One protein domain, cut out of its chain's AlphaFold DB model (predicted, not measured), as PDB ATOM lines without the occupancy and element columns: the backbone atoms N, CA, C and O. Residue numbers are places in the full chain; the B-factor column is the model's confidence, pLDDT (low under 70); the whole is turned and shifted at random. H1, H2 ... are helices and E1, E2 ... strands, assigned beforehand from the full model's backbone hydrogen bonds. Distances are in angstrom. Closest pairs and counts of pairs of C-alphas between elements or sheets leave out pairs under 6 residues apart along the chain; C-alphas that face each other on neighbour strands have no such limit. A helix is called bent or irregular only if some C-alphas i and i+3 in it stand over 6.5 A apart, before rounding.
ATOM      1  N   LEU A   2     -35.089 -56.985  20.588       59.91
ATOM      2  CA  LEU A   2     -35.904 -56.074  21.425       59.91
ATOM      3  C   LEU A   2     -35.872 -56.361  22.940       59.91
ATOM      4  O   LEU A   2     -35.741 -55.434  23.732       59.91
ATOM      5  N   ALA A   3     -35.955 -57.633  23.351       61.56
ATOM      6  CA  ALA A   3     -35.825 -58.006  24.766       61.56
ATOM      7  C   ALA A   3     -34.433 -57.657  25.328       61.56
ATOM      8  O   ALA A   3     -34.318 -57.170  26.444       61.56
ATOM      9  N   THR A   4     -33.397 -57.819  24.504       76.75
ATOM     10  CA  THR A   4     -32.006 -57.483  24.826       76.75
ATOM     11  C   THR A   4     -31.821 -55.970  24.994       76.75
ATOM     12  O   THR A   4     -31.183 -55.535  25.943       76.75
ATOM     13  N   TYR A   5     -32.438 -55.146  24.137       82.94
ATOM     14  CA  TYR A   5     -32.361 -53.679  24.246       82.94
ATOM     15  C   TYR A   5     -33.098 -53.162  25.476       82.94
ATOM     16  O   TYR A   5     -32.592 -52.299  26.184       82.94
ATOM     17  N   LEU A   6     -34.261 -53.740  25.783       80.81
ATOM     18  CA  LEU A   6     -34.988 -53.434  27.009       80.81
ATOM     19  C   LEU A   6     -34.123 -53.693  28.253       80.81
ATOM     20  O   LEU A   6     -34.036 -52.828  29.123       80.81
ATOM     21  N   GLU A   7     -33.463 -54.849  28.322       82.25
ATOM     22  CA  GLU A   7     -32.572 -55.209  29.431       82.25
ATOM     23  C   GLU A   7     -31.375 -54.253  29.545       82.25
ATOM     24  O   GLU A   7     -31.056 -53.790  30.643       82.25
ATOM     25  N   LEU A   8     -30.743 -53.904  28.420       83.00
ATOM     26  CA  LEU A   8     -29.618 -52.965  28.388       83.00
ATOM     27  C   LEU A   8     -30.025 -51.562  28.856       83.00
ATOM     28  O   LEU A   8     -29.343 -50.966  29.695       83.00
ATOM     29  N   ILE A   9     -31.168 -51.052  28.388       83.88
ATOM     30  CA  ILE A   9     -31.654 -49.720  28.769       83.88
ATOM     31  C   ILE A   9     -32.090 -49.702  30.236       83.88
ATOM     32  O   ILE A   9     -31.798 -48.745  30.949       83.88
ATOM     33  N   GLN A  10     -32.724 -50.768  30.730       84.44
ATOM     34  CA  GLN A  10     -33.058 -50.888  32.151       84.44
ATOM     35  C   GLN A  10     -31.809 -50.945  33.035       84.44
ATOM     36  O   GLN A  10     -31.793 -50.338  34.104       84.44
ATOM     37  N   LYS A  11     -30.749 -51.625  32.584       85.75
ATOM     38  CA  LYS A  11     -29.477 -51.722  33.309       85.75
ATOM     39  C   LYS A  11     -28.758 -50.374  33.416       85.75
ATOM     40  O   LYS A  11     -28.210 -50.069  34.471       85.75
ATOM     41  N   ARG A  12     -28.732 -49.581  32.341       83.38
ATOM     42  CA  ARG A  12     -28.035 -48.276  32.298       83.38
ATOM     43  C   ARG A  12     -28.887 -47.106  32.772       83.38
ATOM     44  O   ARG A  12     -28.365 -46.073  33.197       83.38
ATOM     45  N   GLY A  13     -30.196 -47.295  32.754       87.38
ATOM     46  CA  GLY A  13     -31.182 -46.265  32.999       87.38
ATOM     47  C   GLY A  13     -31.563 -45.540  31.701       87.38
ATOM     48  O   GLY A  13     -30.701 -45.253  30.866       87.38
ATOM     49  N   PRO A  14     -32.850 -45.179  31.540       91.12
ATOM     50  CA  PRO A  14     -33.365 -44.501  30.346       91.12
ATOM     51  C   PRO A  14     -32.670 -43.160  30.069       91.12
ATOM     52  O   PRO A  14     -32.587 -42.723  28.921       91.12
ATOM     53  N   ARG A  15     -32.118 -42.528  31.110       93.50
ATOM     54  CA  ARG A  15     -31.411 -41.252  31.019       93.50
ATOM     55  C   ARG A  15     -30.155 -41.293  30.146       93.50
ATOM     56  O   ARG A  15     -29.862 -40.303  29.487       93.50
ATOM     57  N   ALA A  16     -29.432 -42.414  30.114       93.56
ATOM     58  CA  ALA A  16     -28.218 -42.544  29.301       93.56
ATOM     59  C   ALA A  16     -28.541 -42.429  27.799       93.56
ATOM     60  O   ALA A  16     -27.939 -41.631  27.080       93.56
ATOM     61  N   LEU A  17     -29.582 -43.143  27.356       93.94
ATOM     62  CA  LEU A  17     -30.074 -43.055  25.981       93.94
ATOM     63  C   LEU A  17     -30.659 -41.670  25.683       93.94
ATOM     64  O   LEU A  17     -30.384 -41.092  24.633       93.94
ATOM     65  N   ALA A  18     -31.423 -41.110  26.625       94.00
ATOM     66  CA  ALA A  18     -31.957 -39.759  26.498       94.00
ATOM     67  C   ALA A  18     -30.847 -38.713  26.318       94.00
ATOM     68  O   ALA A  18     -31.020 -37.771  25.548       94.00
ATOM     69  N   TYR A  19     -29.697 -38.892  26.972       94.62
ATOM     70  CA  TYR A  19     -28.557 -37.988  26.850       94.62
ATOM     71  C   TYR A  19     -27.893 -38.062  25.475       94.62
ATOM     72  O   TYR A  19     -27.597 -37.020  24.887       94.62
ATOM     73  N   ALA A  20     -27.732 -39.263  24.916       95.12
ATOM     74  CA  ALA A  20     -27.240 -39.427  23.549       95.12
ATOM     75  C   ALA A  20     -28.176 -38.768  22.523       95.12
ATOM     76  O   ALA A  20     -27.726 -37.980  21.693       95.12
ATOM     77  N   VAL A  21     -29.488 -39.010  22.639       94.38
ATOM     78  CA  VAL A  21     -30.505 -38.376  21.783       94.38
ATOM     79  C   VAL A  21     -30.493 -36.855  21.941       94.38
ATOM     80  O   VAL A  21     -30.548 -36.131  20.953       94.38
ATOM     81  N   PHE A  22     -30.408 -36.346  23.171       93.06
ATOM     82  CA  PHE A  22     -30.348 -34.906  23.415       93.06
ATOM     83  C   PHE A  22     -29.114 -34.274  22.767       93.06
ATOM     84  O   PHE A  22     -29.226 -33.240  22.113       93.06
ATOM     85  N   SER A  23     -27.954 -34.916  22.913       93.25
ATOM     86  CA  SER A  23     -26.691 -34.449  22.333       93.25
ATOM     87  C   SER A  23     -26.776 -34.392  20.810       93.25
ATOM     88  O   SER A  23     -26.372 -33.401  20.213       93.25
ATOM     89  N   LEU A  24     -27.398 -35.400  20.190       94.25
ATOM     90  CA  LEU A  24     -27.656 -35.446  18.749       94.25
ATOM     91  C   LEU A  24     -28.472 -34.241  18.247       94.25
ATOM     92  O   LEU A  24     -28.260 -33.772  17.130       94.25
ATOM     93  N   ILE A  25     -29.401 -33.744  19.066       90.94
ATOM     94  CA  ILE A  25     -30.284 -32.618  18.733       90.94
ATOM     95  C   ILE A  25     -29.609 -31.266  19.002       90.94
ATOM     96  O   ILE A  25     -29.808 -30.316  18.247       90.94
ATOM     97  N   ALA A  26     -28.880 -31.148  20.113       87.81
ATOM     98  CA  ALA A  26     -28.414 -29.864  20.634       87.81
ATOM     99  C   ALA A  26     -27.031 -29.444  20.113       87.81
ATOM    100  O   ALA A  26     -26.731 -28.249  20.063       87.81
ATOM    101  N   GLU A  27     -26.181 -30.403  19.758       87.88
ATOM    102  CA  GLU A  27     -24.790 -30.139  19.400       87.88
ATOM    103  C   GLU A  27     -24.641 -29.806  17.907       87.88
ATOM    104  O   GLU A  27     -25.357 -30.318  17.050       87.88
ATOM    105  N   LYS A  28     -23.686 -28.925  17.584       84.38
ATOM    106  CA  LYS A  28     -23.367 -28.533  16.193       84.38
ATOM    107  C   LYS A  28     -22.111 -29.226  15.655       84.38
ATOM    108  O   LYS A  28     -21.874 -29.227  14.449       84.38
ATOM    109  N   GLU A  29     -21.295 -29.772  16.550       90.38
ATOM    110  CA  GLU A  29     -20.055 -30.477  16.231       90.38
ATOM    111  C   GLU A  29     -20.320 -31.978  16.031       90.38
ATOM    112  O   GLU A  29     -21.280 -32.505  16.595       90.38
ATOM    113  N   PRO A  30     -19.475 -32.698  15.266       95.00
ATOM    114  CA  PRO A  30     -19.563 -34.151  15.194       95.00
ATOM    115  C   PRO A  30     -19.414 -34.788  16.578       95.00
ATOM    116  O   PRO A  30     -18.526 -34.413  17.349       95.00
ATOM    117  N   LEU A  31     -20.256 -35.774  16.865       96.94
ATOM    118  CA  LEU A  31     -20.321 -36.472  18.140       96.94
ATOM    119  C   LEU A  31     -19.537 -37.779  18.109       96.94
ATOM    120  O   LEU A  31     -19.562 -38.514  17.123       96.94
ATOM    121  N   VAL A  32     -18.916 -38.096  19.239       97.50
ATOM    122  CA  VAL A  32     -18.425 -39.435  19.561       97.50
ATOM    123  C   VAL A  32     -19.166 -39.907  20.798       97.50
ATOM    124  O   VAL A  32     -18.928 -39.410  21.899       97.50
ATOM    125  N   ILE A  33     -20.084 -40.847  20.607       97.50
ATOM    126  CA  ILE A  33     -20.899 -41.427  21.670       97.50
ATOM    127  C   ILE A  33     -20.150 -42.634  22.217       97.50
ATOM    128  O   ILE A  33     -19.914 -43.608  21.508       97.50
ATOM    129  N   ILE A  34     -19.741 -42.537  23.477       97.50
ATOM    130  CA  ILE A  34     -18.856 -43.498  24.126       97.50
ATOM    131  C   ILE A  34     -19.689 -44.362  25.069       97.50
ATOM    132  O   ILE A  34     -20.200 -43.877  26.082       97.50
ATOM    133  N   VAL A  35     -19.790 -45.645  24.728       96.56
ATOM    134  CA  VAL A  35     -20.557 -46.669  25.450       96.56
ATOM    135  C   VAL A  35     -19.637 -47.740  26.031       96.56
ATOM    136  O   VAL A  35     -18.428 -47.737  25.814       96.56
ATOM    137  N   GLU A  36     -20.170 -48.673  26.811       94.19
ATOM    138  CA  GLU A  36     -19.322 -49.543  27.635       94.19
ATOM    139  C   GLU A  36     -18.797 -50.779  26.904       94.19
ATOM    140  O   GLU A  36     -17.703 -51.248  27.203       94.19
ATOM    141  N   ASN A  37     -19.570 -51.330  25.970       94.00
ATOM    142  CA  ASN A  37     -19.269 -52.586  25.282       94.00
ATOM    143  C   ASN A  37     -19.978 -52.653  23.921       94.00
ATOM    144  O   ASN A  37     -20.793 -51.787  23.597       94.00
ATOM    145  N   ASP A  38     -19.671 -53.691  23.146       95.12
ATOM    146  CA  ASP A  38     -20.207 -53.873  21.794       95.12
ATOM    147  C   ASP A  38     -21.729 -54.092  21.760       95.12
ATOM    148  O   ASP A  38     -22.387 -53.620  20.835       95.12
ATOM    149  N   ASP A  39     -22.316 -54.733  22.780       93.06
ATOM    150  CA  ASP A  39     -23.775 -54.913  22.852       93.06
ATOM    151  C   ASP A  39     -24.489 -53.559  22.985       93.06
ATOM    152  O   ASP A  39     -25.509 -53.304  22.339       93.06
ATOM    153  N   GLU A  40     -23.944 -52.665  23.815       93.50
ATOM    154  CA  GLU A  40     -24.435 -51.293  23.931       93.50
ATOM    155  C   GLU A  40     -24.185 -50.512  22.644       93.50
ATOM    156  O   GLU A  40     -25.076 -49.795  22.201       93.50
ATOM    157  N   LYS A  41     -23.018 -50.673  22.015       95.81
ATOM    158  CA  LYS A  41     -22.689 -49.993  20.758       95.81
ATOM    159  C   LYS A  41     -23.732 -50.290  19.689       95.81
ATOM    160  O   LYS A  41     -24.342 -49.349  19.193       95.81
ATOM    161  N   GLN A  42     -24.023 -51.568  19.452       94.94
ATOM    162  CA  GLN A  42     -25.047 -51.981  18.492       94.94
ATOM    163  C   GLN A  42     -26.427 -51.405  18.838       94.94
ATOM    164  O   GLN A  42     -27.132 -50.903  17.970       94.94
ATOM    165  N   MET A  43     -26.819 -51.437  20.116       93.75
ATOM    166  CA  MET A  43     -28.104 -50.884  20.548       93.75
ATOM    167  C   MET A  43     -28.209 -49.377  20.275       93.75
ATOM    168  O   MET A  43     -29.249 -48.907  19.817       93.75
ATOM    169  N   TYR A  44     -27.168 -48.606  20.601       95.31
ATOM    170  CA  TYR A  44     -27.160 -47.166  20.349       95.31
ATOM    171  C   TYR A  44     -27.122 -46.866  18.851       95.31
ATOM    172  O   TYR A  44     -27.837 -45.965  18.426       95.31
ATOM    173  N   GLU A  45     -26.342 -47.608  18.060       95.94
ATOM    174  CA  GLU A  45     -26.313 -47.470  16.600       95.94
ATOM    175  C   GLU A  45     -27.713 -47.651  16.010       95.94
ATOM    176  O   GLU A  45     -28.221 -46.706  15.412       95.94
ATOM    177  N   ASP A  46     -28.381 -48.771  16.300       93.94
ATOM    178  CA  ASP A  46     -29.726 -49.068  15.793       93.94
ATOM    179  C   ASP A  46     -30.758 -48.000  16.189       93.94
ATOM    180  O   ASP A  46     -31.565 -47.555  15.374       93.94
ATOM    181  N   ILE A  47     -30.772 -47.592  17.466       93.62
ATOM    182  CA  ILE A  47     -31.777 -46.642  17.961       93.62
ATOM    183  C   ILE A  47     -31.536 -45.247  17.384       93.62
ATOM    184  O   ILE A  47     -32.492 -44.570  17.006       93.62
ATOM    185  N   LEU A  48     -30.285 -44.787  17.366       95.56
ATOM    186  CA  LEU A  48     -29.961 -43.455  16.862       95.56
ATOM    187  C   LEU A  48     -30.130 -43.387  15.346       95.56
ATOM    188  O   LEU A  48     -30.613 -42.368  14.859       95.56
ATOM    189  N   GLU A  49     -29.813 -44.462  14.623       96.00
ATOM    190  CA  GLU A  49     -30.025 -44.551  13.178       96.00
ATOM    191  C   GLU A  49     -31.515 -44.441  12.858       96.00
ATOM    192  O   GLU A  49     -31.908 -43.538  12.124       96.00
ATOM    193  N   GLU A  50     -32.368 -45.231  13.519       95.12
ATOM    194  CA  GLU A  50     -33.823 -45.155  13.335       95.12
ATOM    195  C   GLU A  50     -34.371 -43.750  13.657       95.12
ATOM    196  O   GLU A  50     -35.242 -43.234  12.951       95.12
ATOM    197  N   VAL A  51     -33.861 -43.092  14.711       94.06
ATOM    198  CA  VAL A  51     -34.229 -41.704  15.053       94.06
ATOM    199  C   VAL A  51     -33.844 -40.741  13.930       94.06
ATOM    200  O   VAL A  51     -34.666 -39.906  13.546       94.06
ATOM    201  N   VAL A  52     -32.619 -40.845  13.408       94.50
ATOM    202  CA  VAL A  52     -32.122 -39.981  12.332       94.50
ATOM    203  C   VAL A  52     -32.905 -40.211  11.048       94.50
ATOM    204  O   VAL A  52     -33.407 -39.247  10.474       94.50
ATOM    205  N   GLU A  53     -33.069 -41.460  10.619       95.12
ATOM    206  CA  GLU A  53     -33.802 -41.802   9.402       95.12
ATOM    207  C   GLU A  53     -35.260 -41.344   9.477       95.12
ATOM    208  O   GLU A  53     -35.760 -40.676   8.566       95.12
ATOM    209  N   THR A  54     -35.931 -41.617  10.599       94.19
ATOM    210  CA  THR A  54     -37.323 -41.202  10.805       94.19
ATOM    211  C   THR A  54     -37.457 -39.680  10.801       94.19
ATOM    212  O   THR A  54     -38.423 -39.152  10.237       94.19
ATOM    213  N   PHE A  55     -36.498 -38.959  11.389       91.50
ATOM    214  CA  PHE A  55     -36.491 -37.499  11.374       91.50
ATOM    215  C   PHE A  55     -36.273 -36.958   9.960       91.50
ATOM    216  O   PHE A  55     -37.058 -36.132   9.497       91.50
ATOM    217  N   GLU A  56     -35.267 -37.456   9.242       90.88
ATOM    218  CA  GLU A  56     -34.956 -37.039   7.872       90.88
ATOM    219  C   GLU A  56     -36.118 -37.311   6.904       90.88
ATOM    220  O   GLU A  56     -36.403 -36.485   6.037       90.88
ATOM    221  N   MET A  57     -36.847 -38.416   7.083       90.75
ATOM    222  CA  MET A  57     -38.041 -38.729   6.293       90.75
ATOM    223  C   MET A  57     -39.227 -37.802   6.579       90.75
ATOM    224  O   MET A  57     -40.074 -37.595   5.706       90.75
ATOM    225  N   ARG A  58     -39.345 -37.300   7.811       87.62
ATOM    226  CA  ARG A  58     -40.522 -36.551   8.277       87.62
ATOM    227  C   ARG A  58     -40.326 -35.046   8.299       87.62
ATOM    228  O   ARG A  58     -41.323 -34.319   8.337       87.62
ATOM    229  N   LYS A  59     -39.085 -34.566   8.318       86.38
ATOM    230  CA  LYS A  59     -38.815 -33.134   8.392       86.38
ATOM    231  C   LYS A  59     -39.328 -32.420   7.133       86.38
ATOM    232  O   LYS A  59     -39.252 -32.963   6.028       86.38
ATOM    233  N   PRO A  60     -39.850 -31.189   7.266       83.19
ATOM    234  CA  PRO A  60     -40.219 -30.383   6.110       83.19
ATOM    235  C   PRO A  60     -39.022 -30.175   5.164       83.19
ATOM    236  O   PRO A  60     -37.911 -29.962   5.647       83.19
ATOM    237  N   PRO A  61     -39.216 -30.124   3.832       82.94
ATOM    238  CA  PRO A  61     -38.122 -29.854   2.888       82.94
ATOM    239  C   PRO A  61     -37.401 -28.516   3.118       82.94
ATOM    240  O   PRO A  61     -36.268 -28.342   2.684       82.94
ATOM    241  N   SER A  62     -38.068 -27.563   3.775       81.88
ATOM    242  CA  SER A  62     -37.527 -26.253   4.141       81.88
ATOM    243  C   SER A  62     -36.812 -26.229   5.496       81.88
ATOM    244  O   SER A  62     -36.339 -25.167   5.887       81.88
ATOM    245  N   SER A  63     -36.781 -27.351   6.223       81.25
ATOM    246  CA  SER A  63     -36.188 -27.449   7.558       81.25
ATOM    247  C   SER A  63     -34.679 -27.218   7.503       81.25
ATOM    248  O   SER A  63     -33.975 -27.854   6.712       81.25
ATOM    249  N   ASP A  64     -34.180 -26.310   8.341       81.62
ATOM    250  CA  ASP A  64     -32.746 -26.064   8.508       81.62
ATOM    251  C   ASP A  64     -32.160 -26.763   9.741       81.62
ATOM    252  O   ASP A  64     -30.936 -26.841   9.879       81.62
ATOM    253  N   ILE A  65     -33.017 -27.339  10.589       83.19
ATOM    254  CA  ILE A  65     -32.613 -28.216  11.683       83.19
ATOM    255  C   ILE A  65     -31.938 -29.471  11.115       83.19
ATOM    256  O   ILE A  65     -32.474 -30.193  10.269       83.19
ATOM    257  N   LYS A  66     -30.733 -29.744  11.618       86.88
ATOM    258  CA  LYS A  66     -29.955 -30.946  11.319       86.88
ATOM    259  C   LYS A  66     -29.509 -31.585  12.619       86.88
ATOM    260  O   LYS A  66     -29.071 -30.885  13.526       86.88
ATOM    261  N   LEU A  67     -29.599 -32.905  12.662       91.88
ATOM    262  CA  LEU A  67     -29.012 -33.700  13.726       91.88
ATOM    263  C   LEU A  67     -27.492 -33.760  13.541       91.88
ATOM    264  O   LEU A  67     -26.996 -33.783  12.409       91.88
ATOM    265  N   ALA A  68     -26.756 -33.746  14.649       93.62
ATOM    266  CA  ALA A  68     -25.304 -33.804  14.624       93.62
ATOM    267  C   ALA A  68     -24.827 -35.128  13.992       93.62
ATOM    268  O   ALA A  68     -25.361 -36.189  14.318       93.62
ATOM    269  N   PRO A  69     -23.809 -35.121  13.113       95.19
ATOM    270  CA  PRO A  69     -23.159 -36.359  12.700       95.19
ATOM    271  C   PRO A  69     -22.601 -37.074  13.930       95.19
ATOM    272  O   PRO A  69     -22.007 -36.420  14.786       95.19
ATOM    273  N   TYR A  70     -22.745 -38.391  14.012       97.56
ATOM    274  CA  TYR A  70     -22.289 -39.155  15.169       97.56
ATOM    275  C   TYR A  70     -21.528 -40.415  14.754       97.56
ATOM    276  O   TYR A  70     -21.726 -40.956  13.668       97.56
ATOM    277  N   GLU A  71     -20.652 -40.871  15.641       97.19
ATOM    278  CA  GLU A  71     -20.131 -42.235  15.664       97.19
ATOM    279  C   GLU A  71     -20.337 -42.808  17.069       97.19
ATOM    280  O   GLU A  71     -20.203 -42.081  18.059       97.19
ATOM    281  N   VAL A  72     -20.673 -44.093  17.164       98.00
ATOM    282  CA  VAL A  72     -20.762 -44.804  18.443       98.00
ATOM    283  C   VAL A  72     -19.524 -45.677  18.582       98.00
ATOM    284  O   VAL A  72     -19.153 -46.398  17.659       98.00
ATOM    285  N   ILE A  73     -18.857 -45.601  19.726       97.62
ATOM    286  CA  ILE A  73     -17.664 -46.393  20.020       97.62
ATOM    287  C   ILE A  73     -17.720 -46.926  21.443       97.62
ATOM    288  O   ILE A  73     -18.339 -46.333  22.325       97.62
ATOM    289  N   THR A  74     -17.009 -48.013  21.699       97.56
ATOM    290  CA  THR A  74     -16.804 -48.489  23.064       97.56
ATOM    291  C   THR A  74     -15.751 -47.647  23.792       97.56
ATOM    292  O   THR A  74     -14.888 -46.998  23.191       97.56
ATOM    293  N   LYS A  75     -15.766 -47.686  25.127       96.38
ATOM    294  CA  LYS A  75     -14.719 -47.089  25.968       96.38
ATOM    295  C   LYS A  75     -13.337 -47.638  25.638       96.38
ATOM    296  O   LYS A  75     -12.365 -46.886  25.652       96.38
ATOM    297  N   GLU A  76     -13.235 -48.929  25.336       96.75
ATOM    298  CA  GLU A  76     -11.972 -49.538  24.922       96.75
ATOM    299  C   GLU A  76     -11.464 -48.910  23.615       96.75
ATOM    300  O   GLU A  76     -10.320 -48.450  23.552       96.75
ATOM    301  N   GLU A  77     -12.332 -48.791  22.606       97.06
ATOM    302  CA  GLU A  77     -12.011 -48.129  21.338       97.06
ATOM    303  C   GLU A  77     -11.575 -46.670  21.547       97.06
ATOM    304  O   GLU A  77     -10.597 -46.232  20.927       97.06
ATOM    305  N   TYR A  78     -12.250 -45.944  22.450       96.38
ATOM    306  CA  TYR A  78     -11.879 -44.587  22.858       96.38
ATOM    307  C   TYR A  78     -10.452 -44.537  23.405       96.38
ATOM    308  O   TYR A  78      -9.621 -43.801  22.874       96.38
ATOM    309  N   TYR A  79     -10.115 -45.338  24.418       95.75
ATOM    310  CA  TYR A  79      -8.783 -45.280  25.028       95.75
ATOM    311  C   TYR A  79      -7.663 -45.670  24.057       95.75
ATOM    312  O   TYR A  79      -6.573 -45.092  24.113       95.75
ATOM    313  N   LEU A  80      -7.934 -46.586  23.123       96.75
ATOM    314  CA  LEU A  80      -6.986 -46.979  22.081       96.75
ATOM    315  C   LEU A  80      -6.781 -45.895  21.008       96.75
ATOM    316  O   LEU A  80      -5.700 -45.808  20.424       96.75
ATOM    317  N   ASN A  81      -7.793 -45.059  20.740       95.06
ATOM    318  CA  ASN A  81      -7.808 -44.146  19.591       95.06
ATOM    319  C   ASN A  81      -8.113 -42.674  19.923       95.06
ATOM    320  O   ASN A  81      -8.309 -41.895  18.990       95.06
ATOM    321  N   TRP A  82      -8.094 -42.257  21.194       93.38
ATOM    322  CA  TRP A  82      -8.590 -40.946  21.654       93.38
ATOM    323  C   TRP A  82      -8.056 -39.748  20.855       93.38
ATOM    324  O   TRP A  82      -8.774 -38.786  20.599       93.38
ATOM    325  N   LYS A  83      -6.803 -39.815  20.382       94.06
ATOM    326  CA  LYS A  83      -6.185 -38.755  19.568       94.06
ATOM    327  C   LYS A  83      -6.932 -38.480  18.260       94.06
ATOM    328  O   LYS A  83      -6.931 -37.346  17.797       94.06
ATOM    329  N   LYS A  84      -7.553 -39.500  17.657       92.88
ATOM    330  CA  LYS A  84      -8.328 -39.377  16.409       92.88
ATOM    331  C   LYS A  84      -9.674 -38.678  16.620       92.88
ATOM    332  O   LYS A  84     -10.284 -38.244  15.652       92.88
ATOM    333  N   MET A  85     -10.119 -38.573  17.870       91.94
ATOM    334  CA  MET A  85     -11.400 -37.978  18.257       91.94
ATOM    335  C   MET A  85     -11.242 -36.506  18.665       91.94
ATOM    336  O   MET A  85     -12.207 -35.860  19.061       91.94
ATOM    337  N   GLY A  86     -10.028 -35.951  18.560       90.00
ATOM    338  CA  GLY A  86      -9.776 -34.536  18.820       90.00
ATOM    339  C   GLY A  86     -10.590 -33.632  17.889       90.00
ATOM    340  O   GLY A  86     -10.622 -33.849  16.680       90.00
ATOM    341  N   GLY A  87     -11.232 -32.611  18.462       89.25
ATOM    342  CA  GLY A  87     -12.108 -31.687  17.729       89.25
ATOM    343  C   GLY A  87     -13.536 -32.197  17.512       89.25
ATOM    344  O   GLY A  87     -14.309 -31.530  16.834       89.25
ATOM    345  N   LYS A  88     -13.882 -33.362  18.073       94.69
ATOM    346  CA  LYS A  88     -15.254 -33.862  18.168       94.69
ATOM    347  C   LYS A  88     -15.771 -33.711  19.598       94.69
ATOM    348  O   LYS A  88     -14.989 -33.697  20.554       94.69
ATOM    349  N   ARG A  89     -17.090 -33.663  19.750       94.69
ATOM    350  CA  ARG A  89     -17.746 -33.641  21.055       94.69
ATOM    351  C   ARG A  89     -17.831 -35.061  21.610       94.69
ATOM    352  O   ARG A  89     -18.461 -35.928  21.012       94.69
ATOM    353  N   LEU A  90     -17.183 -35.301  22.746       95.69
ATOM    354  CA  LEU A  90     -17.200 -36.599  23.423       95.69
ATOM    355  C   LEU A  90     -18.414 -36.678  24.349       95.69
ATOM    356  O   LEU A  90     -18.594 -35.793  25.183       95.69
ATOM    357  N   ILE A  91     -19.214 -37.728  24.197       95.44
ATOM    358  CA  ILE A  91     -20.453 -37.963  24.941       95.44
ATOM    359  C   ILE A  91     -20.290 -39.278  25.704       95.44
ATOM    360  O   ILE A  91     -20.458 -40.352  25.126       95.44
ATOM    361  N   PHE A  92     -19.943 -39.217  26.991       95.31
ATOM    362  CA  PHE A  92     -19.807 -40.411  27.827       95.31
ATOM    363  C   PHE A  92     -21.164 -40.756  28.436       95.31
ATOM    364  O   PHE A  92     -21.597 -40.154  29.416       95.31
ATOM    365  N   THR A  93     -21.875 -41.721  27.847       92.75
ATOM    366  CA  THR A  93     -23.305 -41.915  28.148       92.75
ATOM    367  C   THR A  93     -23.584 -42.335  29.589       92.75
ATOM    368  O   THR A  93     -24.680 -42.092  30.088       92.75
ATOM    369  N   GLU A  94     -22.633 -42.977  30.269       88.69
ATOM    370  CA  GLU A  94     -22.806 -43.411  31.659       88.69
ATOM    371  C   GLU A  94     -22.436 -42.309  32.661       88.69
ATOM    372  O   GLU A  94     -23.146 -42.107  33.648       88.69
ATOM    373  N   GLU A  95     -21.350 -41.585  32.402       88.88
ATOM    374  CA  GLU A  95     -20.824 -40.530  33.267       88.88
ATOM    375  C   GLU A  95     -21.630 -39.231  33.174       88.88
ATOM    376  O   GLU A  95     -21.961 -38.624  34.197       88.88
ATOM    377  N   ASP A  96     -21.984 -38.829  31.956       87.25
ATOM    378  CA  ASP A  96     -22.539 -37.505  31.675       87.25
ATOM    379  C   ASP A  96     -24.071 -37.467  31.786       87.25
ATOM    380  O   ASP A  96     -24.673 -36.390  31.820       87.25
ATOM    381  N   LYS A  97     -24.733 -38.629  31.923       85.00
ATOM    382  CA  LYS A  97     -26.205 -38.714  31.990       85.00
ATOM    383  C   LYS A  97     -26.815 -37.877  33.106       85.00
ATOM    384  O   LYS A  97     -27.968 -37.486  33.002       85.00
ATOM    385  N   ASN A  98     -26.072 -37.574  34.169       87.31
ATOM    386  CA  ASN A  98     -26.576 -36.817  35.319       87.31
ATOM    387  C   ASN A  98     -26.593 -35.293  35.103       87.31
ATOM    388  O   ASN A  98     -26.837 -34.545  36.051       87.31
ATOM    389  N   LEU A  99     -26.353 -34.819  33.876       85.00
ATOM    390  CA  LEU A  99     -26.508 -33.414  33.523       85.00
ATOM    391  C   LEU A  99     -27.916 -32.918  33.894       85.00
ATOM    392  O   LEU A  99     -28.920 -33.502  33.487       85.00
ATOM    393  N   ILE A 100     -28.001 -31.825  34.653       84.62
ATOM    394  CA  ILE A 100     -29.281 -31.205  35.010       84.62
ATOM    395  C   ILE A 100     -29.733 -30.349  33.828       84.62
ATOM    396  O   ILE A 100     -29.239 -29.242  33.617       84.62
ATOM    397  N   CYS A 101     -30.663 -30.879  33.041       82.94
ATOM    398  CA  CYS A 101     -31.217 -30.209  31.875       82.94
ATOM    399  C   CYS A 101     -32.702 -30.582  31.739       82.94
ATOM    400  O   CYS A 101     -32.998 -31.759  31.534       82.94
ATOM    401  N   PRO A 102     -33.640 -29.612  31.767       84.00
ATOM    402  CA  PRO A 102     -35.068 -29.902  31.623       84.00
ATOM    403  C   PRO A 102     -35.416 -30.656  30.334       84.00
ATOM    404  O   PRO A 102     -36.348 -31.458  30.312       84.00
ATOM    405  N   GLY A 103     -34.661 -30.420  29.255       85.50
ATOM    406  CA  GLY A 103     -34.870 -31.148  28.008       85.50
ATOM    407  C   GLY A 103     -34.434 -32.608  28.079       85.50
ATOM    408  O   GLY A 103     -35.111 -33.476  27.532       85.50
ATOM    409  N   LEU A 104     -33.365 -32.891  28.823       89.62
ATOM    410  CA  LEU A 104     -32.944 -34.258  29.108       89.62
ATOM    411  C   LEU A 104     -33.963 -34.987  29.993       89.62
ATOM    412  O   LEU A 104     -34.294 -36.133  29.710       89.62
ATOM    413  N   ASP A 105     -34.505 -34.317  31.014       89.94
ATOM    414  CA  ASP A 105     -35.526 -34.893  31.903       89.94
ATOM    415  C   ASP A 105     -36.788 -35.305  31.122       89.94
ATOM    416  O   ASP A 105     -37.369 -36.368  31.358       89.94
ATOM    417  N   HIS A 106     -37.197 -34.487  30.146       89.44
ATOM    418  CA  HIS A 106     -38.333 -34.804  29.278       89.44
ATOM    419  C   HIS A 106     -38.051 -35.994  28.357       89.44
ATOM    420  O   HIS A 106     -38.886 -36.890  28.224       89.44
ATOM    421  N   LEU A 107     -36.863 -36.042  27.746       91.31
ATOM    422  CA  LEU A 107     -36.458 -37.179  26.917       91.31
ATOM    423  C   LEU A 107     -36.352 -38.468  27.732       91.31
ATOM    424  O   LEU A 107     -36.818 -39.506  27.271       91.31
ATOM    425  N   GLU A 108     -35.820 -38.414  28.954       93.19
ATOM    426  CA  GLU A 108     -35.794 -39.564  29.860       93.19
ATOM    427  C   GLU A 108     -37.208 -40.090  30.115       93.19
ATOM    428  O   GLU A 108     -37.440 -41.297  30.031       93.19
ATOM    429  N   LYS A 109     -38.171 -39.194  30.364       91.38
ATOM    430  CA  LYS A 109     -39.576 -39.572  30.542       91.38
ATOM    431  C   LYS A 109     -40.135 -40.265  29.296       91.38
ATOM    432  O   LYS A 109     -40.772 -41.306  29.435       91.38
ATOM    433  N   ILE A 110     -39.867 -39.742  28.096       90.19
ATOM    434  CA  ILE A 110     -40.295 -40.360  26.825       90.19
ATOM    435  C   ILE A 110     -39.693 -41.761  26.669       90.19
ATOM    436  O   ILE A 110     -40.419 -42.716  26.388       90.19
ATOM    437  N   VAL A 111     -38.379 -41.884  26.867       91.12
ATOM    438  CA  VAL A 111     -37.655 -43.156  26.776       91.12
ATOM    439  C   VAL A 111     -38.251 -44.156  27.769       91.12
ATOM    440  O   VAL A 111     -38.614 -45.267  27.389       91.12
ATOM    441  N   ASN A 112     -38.456 -43.744  29.020       90.00
ATOM    442  CA  ASN A 112     -39.028 -44.595  30.054       90.00
ATOM    443  C   ASN A 112     -40.472 -45.026  29.734       90.00
ATOM    444  O   ASN A 112     -40.792 -46.209  29.844       90.00
ATOM    445  N   GLU A 113     -41.342 -44.111  29.291       87.38
ATOM    446  CA  GLU A 113     -42.733 -44.408  28.901       87.38
ATOM    447  C   GLU A 113     -42.808 -45.478  27.801       87.38
ATOM    448  O   GLU A 113     -43.630 -46.395  27.863       87.38
ATOM    449  N   LEU A 114     -41.951 -45.371  26.786       82.69
ATOM    450  CA  LEU A 114     -42.006 -46.236  25.607       82.69
ATOM    451  C   LEU A 114     -41.385 -47.610  25.844       82.69
ATOM    452  O   LEU A 114     -41.860 -48.597  25.282       82.69
ATOM    453  N   ILE A 115     -40.370 -47.666  26.700       77.25
ATOM    454  CA  ILE A 115     -39.630 -48.886  27.022       77.25
ATOM    455  C   ILE A 115     -40.337 -49.699  28.109       77.25
ATOM    456  O   ILE A 115     -40.346 -50.927  28.056       77.25
ATOM    457  N   THR A 116     -40.975 -49.041  29.079       76.50
ATOM    458  CA  THR A 116     -41.804 -49.724  30.092       76.50
ATOM    459  C   THR A 116     -43.208 -50.048  29.585       76.50
ATOM    460  O   THR A 116     -43.887 -50.934  30.116       76.50
ATOM    461  N   GLY A 117     -43.656 -49.366  28.531       69.25
ATOM    462  CA  GLY A 117     -44.887 -49.694  27.834       69.25
ATOM    463  C   GLY A 117     -44.809 -51.072  27.174       69.25
ATOM    464  O   GLY A 117     -43.787 -51.460  26.618       69.25
ATOM    465  N   LYS A 118     -45.926 -51.812  27.149       66.12
ATOM    466  CA  LYS A 118     -46.059 -53.092  26.413       66.12
ATOM    467  C   LYS A 118     -46.079 -52.897  24.884       66.12
ATOM    468  O   LYS A 118     -46.863 -53.540  24.184       66.12
ATOM    469  N   SER A 119     -45.294 -51.956  24.360       71.50
ATOM    470  CA  SER A 119     -45.175 -51.741  22.924       71.50
ATOM    471  C   SER A 119     -44.527 -52.963  22.286       71.50
ATOM    472  O   SER A 119     -43.521 -53.467  22.775       71.50
ATOM    473  N   ARG A 120     -45.091 -53.424  21.166       75.00
ATOM    474  CA  ARG A 120     -44.452 -54.460  20.340       75.00
ATOM    475  C   ARG A 120     -43.183 -53.957  19.658       75.00
ATOM    476  O   ARG A 120     -42.350 -54.773  19.295       75.00
ATOM    477  N   ASP A 121     -43.071 -52.642  19.496       84.19
ATOM    478  CA  ASP A 121     -41.952 -51.982  18.840       84.19
ATOM    479  C   ASP A 121     -41.653 -50.646  19.550       84.19
ATOM    480  O   ASP A 121     -42.298 -49.628  19.276       84.19
ATOM    481  N   PRO A 122     -40.821 -50.653  20.601       83.44
ATOM    482  CA  PRO A 122     -40.471 -49.451  21.353       83.44
ATOM    483  C   PRO A 122     -39.502 -48.532  20.596       83.44
ATOM    484  O   PRO A 122     -39.590 -47.319  20.779       83.44
ATOM    485  N   VAL A 123     -38.630 -49.078  19.740       86.81
ATOM    486  CA  VAL A 123     -37.592 -48.314  19.023       86.81
ATOM    487  C   VAL A 123     -38.230 -47.412  17.974       86.81
ATOM    488  O   VAL A 123     -38.134 -46.191  18.087       86.81
ATOM    489  N   SER A 124     -39.012 -47.980  17.053       88.81
ATOM    490  CA  SER A 124     -39.694 -47.192  16.018       88.81
ATOM    491  C   SER A 124     -40.650 -46.167  16.632       88.81
ATOM    492  O   SER A 124     -40.801 -45.051  16.144       88.81
ATOM    493  N   ARG A 125     -41.295 -46.498  17.762       88.62
ATOM    494  CA  ARG A 125     -42.147 -45.534  18.479       88.62
ATOM    495  C   ARG A 125     -41.361 -44.393  19.106       88.62
ATOM    496  O   ARG A 125     -41.871 -43.274  19.118       88.62
ATOM    497  N   LEU A 126     -40.171 -44.665  19.635       89.81
ATOM    498  CA  LEU A 126     -39.277 -43.637  20.160       89.81
ATOM    499  C   LEU A 126     -38.835 -42.702  19.035       89.81
ATOM    500  O   LEU A 126     -38.992 -41.491  19.172       89.81
ATOM    501  N   ALA A 127     -38.408 -43.259  17.903       90.62
ATOM    502  CA  ALA A 127     -38.020 -42.497  16.723       90.62
ATOM    503  C   ALA A 127     -39.160 -41.632  16.171       90.62
ATOM    504  O   ALA A 127     -38.984 -40.427  15.987       90.62
ATOM    505  N   ILE A 128     -40.359 -42.204  16.006       91.00
ATOM    506  CA  ILE A 128     -41.580 -41.475  15.624       91.00
ATOM    507  C   ILE A 128     -41.841 -40.324  16.593       91.00
ATOM    508  O   ILE A 128     -42.069 -39.193  16.166       91.00
ATOM    509  N   ARG A 129     -41.779 -40.599  17.899       89.00
ATOM    510  CA  ARG A 129     -42.102 -39.626  18.938       89.00
ATOM    511  C   ARG A 129     -41.116 -38.463  18.979       89.00
ATOM    512  O   ARG A 129     -41.553 -37.321  19.100       89.00
ATOM    513  N   ILE A 130     -39.818 -38.746  18.890       89.25
ATOM    514  CA  ILE A 130     -38.772 -37.721  18.807       89.25
ATOM    515  C   ILE A 130     -38.960 -36.913  17.522       89.25
ATOM    516  O   ILE A 130     -39.011 -35.690  17.574       89.25
ATOM    517  N   SER A 131     -39.163 -37.583  16.387       88.44
ATOM    518  CA  SER A 131     -39.330 -36.926  15.088       88.44
ATOM    519  C   SER A 131     -40.550 -36.009  15.036       88.44
ATOM    520  O   SER A 131     -40.457 -34.916  14.488       88.44
ATOM    521  N   ASP A 132     -41.679 -36.403  15.639       87.00
ATOM    522  CA  ASP A 132     -42.869 -35.546  15.744       87.00
ATOM    523  C   ASP A 132     -42.565 -34.256  16.519       87.00
ATOM    524  O   ASP A 132     -42.998 -33.172  16.131       87.00
ATOM    525  N   ILE A 133     -41.789 -34.355  17.604       87.19
ATOM    526  CA  ILE A 133     -41.370 -33.187  18.386       87.19
ATOM    527  C   ILE A 133     -40.433 -32.301  17.556       87.19
ATOM    528  O   ILE A 133     -40.629 -31.086  17.509       87.19
ATOM    529  N   LEU A 134     -39.439 -32.893  16.890       85.19
ATOM    530  CA  LEU A 134     -38.470 -32.150  16.085       85.19
ATOM    531  C   LEU A 134     -39.122 -31.464  14.878       85.19
ATOM    532  O   LEU A 134     -38.802 -30.318  14.580       85.19
ATOM    533  N   ALA A 135     -40.092 -32.100  14.220       83.81
ATOM    534  CA  ALA A 135     -40.843 -31.478  13.129       83.81
ATOM    535  C   ALA A 135     -41.620 -30.234  13.601       83.81
ATOM    536  O   ALA A 135     -41.718 -29.240  12.881       83.81
ATOM    537  N   CYS A 136     -42.140 -30.256  14.831       83.50
ATOM    538  CA  CYS A 136     -42.793 -29.098  15.435       83.50
ATOM    539  C   CYS A 136     -41.808 -27.991  15.862       83.50
ATOM    540  O   CYS A 136     -42.239 -26.841  15.992       83.50
ATOM    541  N   LEU A 137     -40.513 -28.289  16.057       83.88
ATOM    542  CA  LEU A 137     -39.504 -27.273  16.391       83.88
ATOM    543  C   LEU A 137     -39.334 -26.237  15.289       83.88
ATOM    544  O   LEU A 137     -39.161 -25.071  15.615       83.88
ATOM    545  N   GLU A 138     -39.416 -26.632  14.019       78.44
ATOM    546  CA  GLU A 138     -39.319 -25.697  12.887       78.44
ATOM    547  C   GLU A 138     -40.370 -24.592  12.982       78.44
ATOM    548  O   GLU A 138     -40.067 -23.406  12.936       78.44
ATOM    549  N   VAL A 139     -41.622 -24.979  13.225       79.56
ATOM    550  CA  VAL A 139     -42.715 -24.016  13.391       79.56
ATOM    551  C   VAL A 139     -42.529 -23.194  14.669       79.56
ATOM    552  O   VAL A 139     -42.849 -22.008  14.705       79.56
ATOM    553  N   ALA A 140     -42.027 -23.810  15.741       86.81
ATOM    554  CA  ALA A 140     -41.794 -23.133  17.012       86.81
ATOM    555  C   ALA A 140     -40.616 -22.146  16.965       86.81
ATOM    556  O   ALA A 140     -40.633 -21.155  17.694       86.81
ATOM    557  N   LYS A 141     -39.623 -22.396  16.109       88.38
ATOM    558  CA  LYS A 141     -38.444 -21.553  15.908       88.38
ATOM    559  C   LYS A 141     -38.836 -20.160  15.435       88.38
ATOM    560  O   LYS A 141     -38.378 -19.193  16.035       88.38
ATOM    561  N   ASP A 142     -39.705 -20.047  14.433       87.94
ATOM    562  CA  ASP A 142     -40.136 -18.742  13.911       87.94
ATOM    563  C   ASP A 142     -40.785 -17.893  15.014       87.94
ATOM    564  O   ASP A 142     -40.402 -16.744  15.241       87.94
ATOM    565  N   TYR A 143     -41.688 -18.494  15.796       90.44
ATOM    566  CA  TYR A 143     -42.296 -17.814  16.942       90.44
ATOM    567  C   TYR A 143     -41.284 -17.489  18.048       90.44
ATOM    568  O   TYR A 143     -41.428 -16.479  18.734       90.44
ATOM    569  N   PHE A 144     -40.265 -18.329  18.247       91.31
ATOM    570  CA  PHE A 144     -39.212 -18.067  19.226       91.31
ATOM    571  C   PHE A 144     -38.344 -16.873  18.819       91.31
ATOM    572  O   PHE A 144     -38.011 -16.052  19.672       91.31
ATOM    573  N   LEU A 145     -38.022 -16.734  17.531       90.75
ATOM    574  CA  LEU A 145     -37.301 -15.572  17.012       90.75
ATOM    575  C   LEU A 145     -38.129 -14.293  17.163       90.75
ATOM    576  O   LEU A 145     -37.614 -13.299  17.672       90.75
ATOM    577  N   ASP A 146     -39.427 -14.331  16.843       92.38
ATOM    578  CA  ASP A 146     -40.324 -13.191  17.066       92.38
ATOM    579  C   ASP A 146     -40.421 -12.804  18.553       92.38
ATOM    580  O   ASP A 146     -40.468 -11.619  18.892       92.38
ATOM    581  N   TYR A 147     -40.413 -13.788  19.458       93.19
ATOM    582  CA  TYR A 147     -40.334 -13.548  20.902       93.19
ATOM    583  C   TYR A 147     -39.000 -12.908  21.306       93.19
ATOM    584  O   TYR A 147     -39.003 -11.912  22.034       93.19
ATOM    585  N   LYS A 148     -37.867 -13.428  20.816       91.75
ATOM    586  CA  LYS A 148     -36.522 -12.902  21.112       91.75
ATOM    587  C   LYS A 148     -36.355 -11.459  20.627       91.75
ATOM    588  O   LYS A 148     -35.711 -10.652  21.290       91.75
ATOM    589  N   GLU A 149     -36.976 -11.124  19.501       94.00
ATOM    590  CA  GLU A 149     -37.016  -9.770  18.940       94.00
ATOM    591  C   GLU A 149     -38.039  -8.850  19.635       94.00
ATOM    592  O   GLU A 149     -38.139  -7.670  19.303       94.00
ATOM    593  N   GLY A 150     -38.804  -9.365  20.606       92.44
ATOM    594  CA  GLY A 150     -39.796  -8.606  21.366       92.44
ATOM    595  C   GLY A 150     -41.087  -8.298  20.601       92.44
ATOM    596  O   GLY A 150     -41.878  -7.473  21.058       92.44
ATOM    597  N   LYS A 151     -41.325  -8.942  19.451       95.31
ATOM    598  CA  LYS A 151     -42.545  -8.755  18.646       95.31
ATOM    599  C   LYS A 151     -43.772  -9.405  19.281       95.31
ATOM    600  O   LYS A 151     -44.884  -8.922  19.085       95.31
ATOM    601  N   ILE A 152     -43.576 -10.492  20.028       95.19
ATOM    602  CA  ILE A 152     -44.629 -11.179  20.786       95.19
ATOM    603  C   ILE A 152     -44.207 -11.366  22.245       95.19
ATOM    604  O   ILE A 152     -43.020 -11.459  22.555       95.19
ATOM    605  N   SER A 153     -45.179 -11.432  23.159       94.38
ATOM    606  CA  SER A 153     -44.887 -11.695  24.571       94.38
ATOM    607  C   SER A 153     -44.527 -13.168  24.806       94.38
ATOM    608  O   SER A 153     -44.931 -14.049  24.045       94.38
ATOM    609  N   GLU A 154     -43.836 -13.470  25.912       90.75
ATOM    610  CA  GLU A 154     -43.554 -14.861  26.307       90.75
ATOM    611  C   GLU A 154     -44.844 -15.682  26.460       90.75
ATOM    612  O   GLU A 154     -44.899 -16.855  26.092       90.75
ATOM    613  N   LYS A 155     -45.909 -15.057  26.974       93.12
ATOM    614  CA  LYS A 155     -47.214 -15.702  27.131       93.12
ATOM    615  C   LYS A 155     -47.802 -16.099  25.776       93.12
ATOM    616  O   LYS A 155     -48.318 -17.210  25.650       93.12
ATOM    617  N   ASP A 156     -47.709 -15.216  24.785       92.75
ATOM    618  CA  ASP A 156     -48.229 -15.470  23.440       92.75
ATOM    619  C   ASP A 156     -47.404 -16.545  22.733       92.75
ATOM    620  O   ASP A 156     -47.978 -17.492  22.198       92.75
ATOM    621  N   PHE A 157     -46.070 -16.474  22.831       92.44
ATOM    622  CA  PHE A 157     -45.167 -17.521  22.350       92.44
ATOM    623  C   PHE A 157     -45.545 -18.894  22.915       92.44
ATOM    624  O   PHE A 157     -45.819 -19.827  22.157       92.44
ATOM    625  N   MET A 158     -45.646 -19.008  24.246       91.75
ATOM    626  CA  MET A 158     -45.992 -20.267  24.906       91.75
ATOM    627  C   MET A 158     -47.380 -20.777  24.510       91.75
ATOM    628  O   MET A 158     -47.568 -21.983  24.361       91.75
ATOM    629  N   SER A 159     -48.353 -19.882  24.330       91.75
ATOM    630  CA  SER A 159     -49.694 -20.246  23.867       91.75
ATOM    631  C   SER A 159     -49.667 -20.804  22.440       91.75
ATOM    632  O   SER A 159     -50.311 -21.819  22.163       91.75
ATOM    633  N   LEU A 160     -48.907 -20.168  21.543       90.31
ATOM    634  CA  LEU A 160     -48.778 -20.579  20.147       90.31
ATOM    635  C   LEU A 160     -48.145 -21.963  20.040       90.31
ATOM    636  O   LEU A 160     -48.731 -22.841  19.407       90.31
ATOM    637  N   ILE A 161     -47.019 -22.206  20.715       90.44
ATOM    638  CA  ILE A 161     -46.370 -23.518  20.646       90.44
ATOM    639  C   ILE A 161     -47.225 -24.606  21.311       90.44
ATOM    640  O   ILE A 161     -47.410 -25.665  20.722       90.44
ATOM    641  N   LYS A 162     -47.876 -24.349  22.456       90.00
ATOM    642  CA  LYS A 162     -48.745 -25.348  23.117       90.00
ATOM    643  C   LYS A 162     -49.885 -25.846  22.229       90.00
ATOM    644  O   LYS A 162     -50.303 -26.987  22.381       90.00
ATOM    645  N   SER A 163     -50.359 -25.027  21.288       86.81
ATOM    646  CA  SER A 163     -51.386 -25.425  20.316       86.81
ATOM    647  C   SER A 163     -50.874 -26.317  19.174       86.81
ATOM    648  O   SER A 163     -51.675 -26.908  18.453       86.81
ATOM    649  N   ARG A 164     -49.550 -26.394  18.981       83.94
ATOM    650  CA  ARG A 164     -48.895 -27.106  17.871       83.94
ATOM    651  C   ARG A 164     -48.300 -28.446  18.275       83.94
ATOM    652  O   ARG A 164     -48.151 -29.307  17.415       83.94
ATOM    653  N   PHE A 165     -47.969 -28.621  19.551       85.44
ATOM    654  CA  PHE A 165     -47.370 -29.855  20.050       85.44
ATOM    655  C   PHE A 165     -48.426 -30.873  20.518       85.44
ATOM    656  O   PHE A 165     -49.445 -30.477  21.086       85.44
ATOM    657  N   PRO A 166     -48.178 -32.190  20.353       75.75
ATOM    658  CA  PRO A 166     -49.107 -33.237  20.790       75.75
ATOM    659  C   PRO A 166     -49.373 -33.249  22.301       75.75
ATOM    660  O   PRO A 166     -50.488 -33.547  22.730       75.75
ATOM    661  N   LYS A 167     -48.354 -32.947  23.119       84.69
ATOM    662  CA  LYS A 167     -48.474 -32.794  24.576       84.69
ATOM    663  C   LYS A 167     -47.947 -31.425  25.008       84.69
ATOM    664  O   LYS A 167     -46.961 -30.933  24.469       84.69
ATOM    665  N   VAL A 168     -48.548 -30.850  26.054       83.56
ATOM    666  CA  VAL A 168     -48.102 -29.573  26.657       83.56
ATOM    667  C   VAL A 168     -46.636 -29.634  27.095       83.56
ATOM    668  O   VAL A 168     -45.902 -28.668  26.926       83.56
ATOM    669  N   GLU A 169     -46.208 -30.777  27.625       84.69
ATOM    670  CA  GLU A 169     -44.832 -31.008  28.077       84.69
ATOM    671  C   GLU A 169     -43.821 -30.948  26.917       84.69
ATOM    672  O   GLU A 169     -42.710 -30.461  27.098       84.69
ATOM    673  N   ASP A 170     -44.219 -31.341  25.700       86.56
ATOM    674  CA  ASP A 170     -43.341 -31.238  24.528       86.56
ATOM    675  C   ASP A 170     -43.103 -29.790  24.116       86.56
ATOM    676  O   ASP A 170     -42.046 -29.473  23.586       86.56
ATOM    677  N   ALA A 171     -44.071 -28.903  24.363       86.75
ATOM    678  CA  ALA A 171     -43.900 -27.484  24.092       86.75
ATOM    679  C   ALA A 171     -42.852 -26.862  25.033       86.75
ATOM    680  O   ALA A 171     -42.052 -26.029  24.611       86.75
ATOM    681  N   GLU A 172     -42.816 -27.291  26.298       85.00
ATOM    682  CA  GLU A 172     -41.777 -26.863  27.246       85.00
ATOM    683  C   GLU A 172     -40.402 -27.428  26.850       85.00
ATOM    684  O   GLU A 172     -39.402 -26.706  26.876       85.00
ATOM    685  N   PHE A 173     -40.349 -28.685  26.400       86.38
ATOM    686  CA  PHE A 173     -39.131 -29.276  25.845       86.38
ATOM    687  C   PHE A 173     -38.640 -28.535  24.598       86.38
ATOM    688  O   PHE A 173     -37.462 -28.190  24.499       86.38
ATOM    689  N   ALA A 174     -39.548 -28.217  23.681       87.25
ATOM    690  CA  ALA A 174     -39.242 -27.469  22.475       87.25
ATOM    691  C   ALA A 174     -38.658 -26.094  22.794       87.25
ATOM    692  O   ALA A 174     -37.633 -25.707  22.238       87.25
ATOM    693  N   ARG A 175     -39.252 -25.383  23.756       87.38
ATOM    694  CA  ARG A 175     -38.687 -24.136  24.276       87.38
ATOM    695  C   ARG A 175     -37.268 -24.336  24.816       87.38
ATOM    696  O   ARG A 175     -36.407 -23.506  24.537       87.38
ATOM    697  N   ALA A 176     -37.013 -25.390  25.591       85.19
ATOM    698  CA  ALA A 176     -35.684 -25.660  26.143       85.19
ATOM    699  C   ALA A 176     -34.634 -25.916  25.044       85.19
ATOM    700  O   ALA A 176     -33.517 -25.399  25.131       85.19
ATOM    701  N   ILE A 177     -35.008 -26.642  23.984       85.94
ATOM    702  CA  ILE A 177     -34.151 -26.835  22.807       85.94
ATOM    703  C   ILE A 177     -33.886 -25.497  22.115       85.94
ATOM    704  O   ILE A 177     -32.733 -25.156  21.879       85.94
ATOM    705  N   LEU A 178     -34.926 -24.710  21.829       87.69
ATOM    706  CA  LEU A 178     -34.776 -23.438  21.117       87.69
ATOM    707  C   LEU A 178     -33.890 -22.450  21.883       87.69
ATOM    708  O   LEU A 178     -33.020 -21.829  21.281       87.69
ATOM    709  N   LYS A 179     -34.020 -22.374  23.213       85.69
ATOM    710  CA  LYS A 179     -33.082 -21.603  24.040       85.69
ATOM    711  C   LYS A 179     -31.646 -22.097  23.883       85.69
ATOM    712  O   LYS A 179     -30.753 -21.299  23.637       85.69
ATOM    713  N   THR A 180     -31.425 -23.408  23.961       81.44
ATOM    714  CA  THR A 180     -30.088 -24.002  23.779       81.44
ATOM    715  C   THR A 180     -29.487 -23.661  22.410       81.44
ATOM    716  O   THR A 180     -28.305 -23.349  22.317       81.44
ATOM    717  N   LEU A 181     -30.301 -23.677  21.352       80.94
ATOM    718  CA  LEU A 181     -29.843 -23.449  19.981       80.94
ATOM    719  C   LEU A 181     -29.621 -21.969  19.627       80.94
ATOM    720  O   LEU A 181     -28.762 -21.682  18.786       80.94
ATOM    721  N   TYR A 182     -30.401 -21.054  20.221       81.62
ATOM    722  CA  TYR A 182     -30.518 -19.662  19.768       81.62
ATOM    723  C   TYR A 182     -30.269 -18.588  20.839       81.62
ATOM    724  O   TYR A 182     -30.113 -17.431  20.452       81.62
ATOM    725  N   ASP A 183     -30.204 -18.896  22.140       75.81
ATOM    726  CA  ASP A 183     -29.854 -17.916  23.197       75.81
ATOM    727  C   ASP A 183     -28.329 -17.784  23.422       75.81
ATOM    728  O   ASP A 183     -27.894 -17.282  24.458       75.81
ATOM    729  N   SER A 184     -27.517 -18.220  22.451       56.47
ATOM    730  CA  SER A 184     -26.062 -17.988  22.417       56.47
ATOM    731  C   SER A 184     -25.706 -16.533  22.115       56.47
ATOM    732  O   SER A 184     -26.391 -15.923  21.257       56.47
TER     733      SER A 184
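This is residues 2 to 184 of the 184 residues of an uncharacterized protein of Candidatus Bathyarchaeota archaeon (UniProt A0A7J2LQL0). A small sheet of three strands, with H2 and H3 over one face and H4 over the other, makes one end of the domain; from H2 and H3 a group of mostly crossed helices, H5, H6, H7 and H8, leads to the far end, where H7 lies. H2 is near the middle, and H1 sits at one side with few contacts. The printed part has 183 residues, with eight named helices and three named strands in the order H1 H2 E1 H3 E2 H4 E3 H5 H6 H7 H8; the class is mostly helix. The sheet's order is E2 E1 E3, all parallel. The whole is compact, with a radius of gyration of the C-alphas of 16.8 A and spans of 52 by 41 by 32 A.

Look first at inner strand E1, residues 31 to 35, whose parallel neighbours are edge strands E2, residues 70 to 74, and E3, residues 89 to 92. Within hydrogen-bond range you find N 33 and O 71, 2.8 A, and N 32 and O 89, 2.8 A. H2, residues 14 to 26, and H3, residues 38 to 58, are on the same face, at heights over the sheet of 10.4 A and 10.2 A; H4, residues 75 to 85, is on the opposite face at 9.5 A. E1, H3 and E2 form a strand-helix-strand unit, two parallel neighbours with a helix between along the chain; E2, H4 and E3 form a split one, with E1 between its strands; both crossovers are right-handed. H2 touches H5, residues 102 to 116, closest at C-alphas 15 and 108, 4.8 A. H6, residues 122 to 148, touches H3 with residues 123 to 135 alone, closest at C-alphas 51 and 127, 4.2 A, at a steep tilt of 53 degrees. H5 and H6 form a helical hairpin, as do H6 and H7, residues 154 to 162. H8, residues 168 to 182, touches H6 residues 133 to 144 alone, closest at C-alphas 137 and 174, 6.1 A. H1, residues 2 to 12, is close to H3 but not clearly touching it, with C-alphas 5 and 43 closest at 6.3 A. Every O i to N i+4 pair is within hydrogen-bond range in H1, H2, H3, H5, H7 and H8, against 4 of 7 in H4 and 19 of 23 in H6.

Find C-alpha 2 at (-35.904, -56.074, 21.425), where H1 begins, and C-alpha 182 at (-30.518, -19.662, 19.768), where H8 ends. H6 measures 36.8 A, with a kink of 43 degrees near residue 140, and H3 29.9 A. H4 is irregular: C-alphas 80 and 83 are 8.6 A apart.

The C-alphas farthest apart, of Leu 80 and Lys 151, are 52.3 A apart. The printed part has no cut, and H3 to E2 is the long link. Residues 2 to 3, 117 to 118 and 184 have pLDDT under 70.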